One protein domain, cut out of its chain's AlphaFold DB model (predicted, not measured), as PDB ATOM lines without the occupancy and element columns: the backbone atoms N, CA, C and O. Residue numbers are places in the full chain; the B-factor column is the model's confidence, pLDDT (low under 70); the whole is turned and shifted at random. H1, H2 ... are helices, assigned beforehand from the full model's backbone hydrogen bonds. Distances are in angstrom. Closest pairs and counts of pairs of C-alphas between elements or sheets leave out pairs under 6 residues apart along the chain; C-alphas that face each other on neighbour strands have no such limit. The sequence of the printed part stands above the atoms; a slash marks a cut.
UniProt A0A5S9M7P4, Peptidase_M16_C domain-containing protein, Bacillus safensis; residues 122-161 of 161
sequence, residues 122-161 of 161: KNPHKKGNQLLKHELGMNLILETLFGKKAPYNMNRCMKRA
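Overview. This is residues 122 to 161 of the 161 residues of the protein "Peptidase_M16_C domain-containing protein" of Bacillus safensis (UniProt A0A5S9M7P4). One long helix, H1, makes most of the length of a rod; an unwound stretch, residues 122 to 127, meets its first end at a corner, and a loop with the very short helix H2 and a tail follow its other end. The printed part has 40 residues, with two named helices in the order H1, H2 and no named strand; the class is all helix. The whole is extended, with a radius of gyration of the C-alphas of 14.1 A, and spans 41 by 18 by 9 A.

Along the chain. H1, residues 128 to 146, begins at C-alpha 128 (129.405, 168.196, 154.907) and measures 26.7 A from first to last C-alpha. H2, residues 154 to 157, ends at C-alpha 157 (150.425, 176.537, 125.987).

Arrangement. H1 and H2 are close but not clearly touching; their closest C-alphas, those of Phe 146 and Met 154, are 6.8 A apart. In H1 every O i to N i+4 pair is within hydrogen-bond range; H2 is too short for such a pair.

Size, cuts and confidence. The C-alphas of Gly 128 and Ala 161, the two farthest apart, are 42.8 A apart. Residues 127 to 133 stand free. The link from H1 to H2 is short, and the printed part has no cut. Residues 154 to 161 have pLDDT under 70.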
ATOM      1  N   LYS A 122     128.213 166.891 138.083       83.50
ATOM      2  CA  LYS A 122     127.076 166.008 138.368       83.50
ATOM      3  C   LYS A 122     126.890 165.836 139.875       83.50
ATOM      4  O   LYS A 122     127.860 165.871 140.643       83.50
ATOM      5  N   ASN A 123     125.661 165.539 140.291       82.94
ATOM      6  CA  ASN A 123     125.293 165.283 141.688       82.94
ATOM      7  C   ASN A 123     125.649 166.464 142.622       82.94
ATOM      8  O   ASN A 123     126.553 166.325 143.460       82.94
ATOM      9  N   PRO A 124     124.959 167.617 142.496       83.38
ATOM     10  CA  PRO A 124     125.270 168.841 143.245       83.38
ATOM     11  C   PRO A 124     124.868 168.779 144.729       83.38
ATOM     12  O   PRO A 124     125.191 169.676 145.498       83.38
ATOM     13  N   HIS A 125     124.193 167.714 145.169       86.88
ATOM     14  CA  HIS A 125     123.610 167.617 146.511       86.88
ATOM     15  C   HIS A 125     124.557 167.069 147.592       86.88
ATOM     16  O   HIS A 125     124.102 166.690 148.673       86.88
ATOM     17  N   LYS A 126     125.871 166.999 147.330       92.19
ATOM     18  CA  LYS A 126     126.854 166.572 148.342       92.19
ATOM     19  C   LYS A 126     126.857 167.576 149.502       92.19
ATOM     20  O   LYS A 126     126.798 168.780 149.276       92.19
ATOM     21  N   LYS A 127     126.959 167.091 150.743       93.75
ATOM     22  CA  LYS A 127     126.964 167.926 151.960       93.75
ATOM     23  C   LYS A 127     128.091 167.526 152.914       93.75
ATOM     24  O   LYS A 127     128.626 166.417 152.829       93.75
ATOM     25  N   GLY A 128     128.441 168.432 153.828       95.06
ATOM     26  CA  GLY A 128     129.405 168.196 154.907       95.06
ATOM     27  C   GLY A 128     130.725 167.596 154.414       95.06
ATOM     28  O   GLY A 128     131.290 168.037 153.415       95.06
ATOM     29  N   ASN A 129     131.183 166.533 155.078       96.31
ATOM     30  CA  ASN A 129     132.456 165.876 154.763       96.31
ATOM     31  C   ASN A 129     132.538 165.319 153.332       96.31
ATOM     32  O   ASN A 129     133.636 165.223 152.784       96.31
ATOM     33  N   GLN A 130     131.415 164.940 152.713       95.31
ATOM     34  CA  GLN A 130     131.425 164.456 151.328       95.31
ATOM     35  C   GLN A 130     131.683 165.595 150.339       95.31
ATOM     36  O   GLN A 130     132.453 165.416 149.396       95.31
ATOM     37  N   LEU A 131     131.069 166.761 150.572       95.19
ATOM     38  CA  LEU A 131     131.318 167.958 149.771       95.19
ATOM     39  C   LEU A 131     132.768 168.417 149.929       95.19
ATOM     40  O   LEU A 131     133.448 168.592 148.925       95.19
ATOM     41  N   LEU A 132     133.263 168.484 151.169       96.12
ATOM     42  CA  LEU A 132     134.643 168.881 151.461       96.12
ATOM     43  C   LEU A 132     135.667 167.978 150.758       96.12
ATOM     44  O   LEU A 132     136.595 168.463 150.119       96.12
ATOM     45  N   LYS A 133     135.490 166.651 150.831       95.56
ATOM     46  CA  LYS A 133     136.369 165.701 150.128       95.56
ATOM     47  C   LYS A 133     136.330 165.895 148.614       95.56
ATOM     48  O   LYS A 133     137.371 165.817 147.968       95.56
ATOM     49  N   HIS A 134     135.145 166.127 148.054       94.06
ATOM     50  CA  HIS A 134     134.989 166.358 146.622       94.06
ATOM     51  C   HIS A 134     135.678 167.655 146.182       94.06
ATOM     52  O   HIS A 134     136.435 167.631 145.218       94.06
ATOM     53  N   GLU A 135     135.474 168.751 146.913       94.19
ATOM     54  CA  GLU A 135     136.085 170.054 146.640       94.19
ATOM     55  C   GLU A 135     137.616 169.989 146.707       94.19
ATOM     56  O   GLU A 135     138.292 170.369 145.752       94.19
ATOM     57  N   LEU A 136     138.174 169.422 147.782       96.62
ATOM     58  CA  LEU A 136     139.622 169.244 147.918       96.62
ATOM     59  C   LEU A 136     140.193 168.352 146.810       96.62
ATOM     60  O   LEU A 136     141.241 168.665 146.247       96.62
ATOM     61  N   GLY A 137     139.495 167.266 146.464       95.50
ATOM     62  CA  GLY A 137     139.889 166.386 145.365       95.50
ATOM     63  C   GLY A 137     139.928 167.115 144.022       95.50
ATOM     64  O   GLY A 137     140.920 167.012 143.300       95.50
ATOM     65  N   MET A 138     138.896 167.900 143.707       93.38
ATOM     66  CA  MET A 138     138.849 168.702 142.482       93.38
ATOM     67  C   MET A 138     139.947 169.767 142.453       93.38
ATOM     68  O   MET A 138     140.617 169.906 141.433       93.38
ATOM     69  N   ASN A 139     140.195 170.457 143.569       93.88
ATOM     70  CA  ASN A 139     141.264 171.453 143.667       93.88
ATOM     71  C   ASN A 139     142.643 170.833 143.415       93.88
ATOM     72  O   ASN A 139     143.434 171.386 142.654       93.88
ATOM     73  N   LEU A 140     142.922 169.660 143.989       95.12
ATOM     74  CA  LEU A 140     144.177 168.946 143.750       95.12
ATOM     75  C   LEU A 140     144.326 168.514 142.288       95.12
ATOM     76  O   LEU A 140     145.405 168.668 141.717       95.12
ATOM     77  N   ILE A 141     143.259 168.003 141.666       93.38
ATOM     78  CA  ILE A 141     143.267 167.621 140.247       93.38
ATOM     79  C   ILE A 141     143.561 168.843 139.370       93.38
ATOM     80  O   ILE A 141     144.453 168.791 138.526       93.38
ATOM     81  N   LEU A 142     142.850 169.952 139.587       92.19
ATOM     82  CA  LEU A 142     143.022 171.173 138.802       92.19
ATOM     83  C   LEU A 142     144.410 171.793 138.999       92.19
ATOM     84  O   LEU A 142     145.033 172.181 138.013       92.19
ATOM     85  N   GLU A 143     144.940 171.821 140.223       91.88
ATOM     86  CA  GLU A 143     146.301 172.310 140.482       91.88
ATOM     87  C   GLU A 143     147.357 171.399 139.838       91.88
ATOM     88  O   GLU A 143     148.331 171.880 139.259       91.88
ATOM     89  N   THR A 144     147.148 170.081 139.855       92.19
ATOM     90  CA  THR A 144     148.073 169.125 139.225       92.19
ATOM     91  C   THR A 144     148.083 169.258 137.700       92.19
ATOM     92  O   THR A 144     149.135 169.105 137.079       92.19
ATOM     93  N   LEU A 145     146.931 169.546 137.086       90.81
ATOM     94  CA  LEU A 145     146.789 169.649 135.629       90.81
ATOM     95  C   LEU A 145     147.142 171.039 135.085       90.81
ATOM     96  O   LEU A 145     147.837 171.135 134.072       90.81
ATOM     97  N   PHE A 146     146.697 172.102 135.755       89.94
ATOM     98  CA  PHE A 146     146.735 173.482 135.251       89.94
ATOM     99  C   PHE A 146     147.488 174.463 136.157       89.94
ATOM    100  O   PHE A 146     147.666 175.626 135.783       89.94
ATOM    101  N   GLY A 147     147.973 174.013 137.318       88.81
ATOM    102  CA  GLY A 147     148.750 174.827 138.247       88.81
ATOM    103  C   GLY A 147     150.019 175.409 137.624       88.81
ATOM    104  O   GLY A 147     150.441 175.076 136.510       88.81
ATOM    105  N   LYS A 148     150.686 176.310 138.347       86.19
ATOM    106  CA  LYS A 148     151.811 177.108 137.804       86.19
ATOM    107  C   LYS A 148     152.967 176.265 137.252       86.19
ATOM    108  O   LYS A 148     153.649 176.689 136.324       86.19
ATOM    109  N   LYS A 149     153.192 175.085 137.836       85.25
ATOM    110  CA  LYS A 149     154.252 174.138 137.446       85.25
ATOM    111  C   LYS A 149     153.728 172.934 136.657       85.25
ATOM    112  O   LYS A 149     154.507 172.040 136.339       85.25
ATOM    113  N   ALA A 150     152.434 172.902 136.362       85.19
ATOM    114  CA  ALA A 150     151.782 171.772 135.729       85.19
ATOM    115  C   ALA A 150     152.128 171.663 134.231       85.19
ATOM    116  O   ALA A 150     152.444 172.673 133.586       85.19
ATOM    117  N   PRO A 151     152.059 170.451 133.649       77.38
ATOM    118  CA  PRO A 151     152.382 170.226 132.242       77.38
ATOM    119  C   PRO A 151     151.460 170.986 131.279       77.38
ATOM    120  O   PRO A 151     151.939 171.451 130.246       77.38
ATOM    121  N   TYR A 152     150.182 171.179 131.629       78.25
ATOM    122  CA  TYR A 152     149.184 171.848 130.783       78.25
ATOM    123  C   TYR A 152     148.909 173.293 131.205       78.25
ATOM    124  O   TYR A 152     147.823 173.822 130.972       78.25
ATOM    125  N   ASN A 153     149.881 173.959 131.835       75.56
ATOM    126  CA  ASN A 153     149.716 175.352 132.227       75.56
ATOM    127  C   ASN A 153     149.374 176.234 131.008       75.56
ATOM    128  O   ASN A 153     150.168 176.359 130.071       75.56
ATOM    129  N   MET A 154     148.211 176.891 131.048       64.06
ATOM    130  CA  MET A 154     147.666 177.650 129.914       64.06
ATOM    131  C   MET A 154     148.573 178.802 129.453       64.06
ATOM    132  O   MET A 154     148.661 179.057 128.253       64.06
ATOM    133  N   ASN A 155     149.344 179.430 130.350       60.62
ATOM    134  CA  ASN A 155     150.317 180.468 129.972       60.62
ATOM    135  C   ASN A 155     151.526 179.902 129.212       60.62
ATOM    136  O   ASN A 155     152.226 180.633 128.512       60.62
ATOM    137  N   ARG A 156     151.798 178.603 129.363       54.25
ATOM    138  CA  ARG A 156     152.853 177.886 128.642       54.25
ATOM    139  C   ARG A 156     152.349 177.363 127.297       54.25
ATOM    140  O   ARG A 156     153.108 177.388 126.332       54.25
ATOM    141  N   CYS A 157     151.081 176.956 127.228       50.72
ATOM    142  CA  CYS A 157     150.425 176.537 125.987       50.72
ATOM    143  C   CYS A 157     150.205 177.712 125.021       50.72
ATOM    144  O   CYS A 157     150.523 177.581 123.845       50.72
ATOM    145  N   MET A 158     149.777 178.884 125.508       49.97
ATOM    146  CA  MET A 158     149.554 180.070 124.659       49.97
ATOM    147  C   MET A 158     150.839 180.713 124.106       49.97
ATOM    148  O   MET A 158     150.764 181.534 123.206       49.97
ATOM    149  N   LYS A 159     152.026 180.342 124.607       44.91
ATOM    150  CA  LYS A 159     153.320 180.767 124.031       44.91
ATOM    151  C   LYS A 159     153.852 179.824 122.946       44.91
ATOM    152  O   LYS A 159     154.931 180.066 122.415       44.91
ATOM    153  N   ARG A 160     153.161 178.709 122.690       41.53
ATOM    154  CA  ARG A 160     153.547 177.684 121.709       41.53
ATOM    155  C   ARG A 160     152.589 177.604 120.514       41.53
ATOM    156  O   ARG A 160     152.768 176.707 119.696       41.53
ATOM    157  N   ALA A 161     151.605 178.498 120.441       37.56
ATOM    158  CA  ALA A 161     150.696 178.659 119.310       37.56
ATOM    159  C   ALA A 161     151.066 179.920 118.526       37.56
ATOM    160  O   ALA A 161     151.473 180.903 119.189       37.56
TER     161      ALA A 161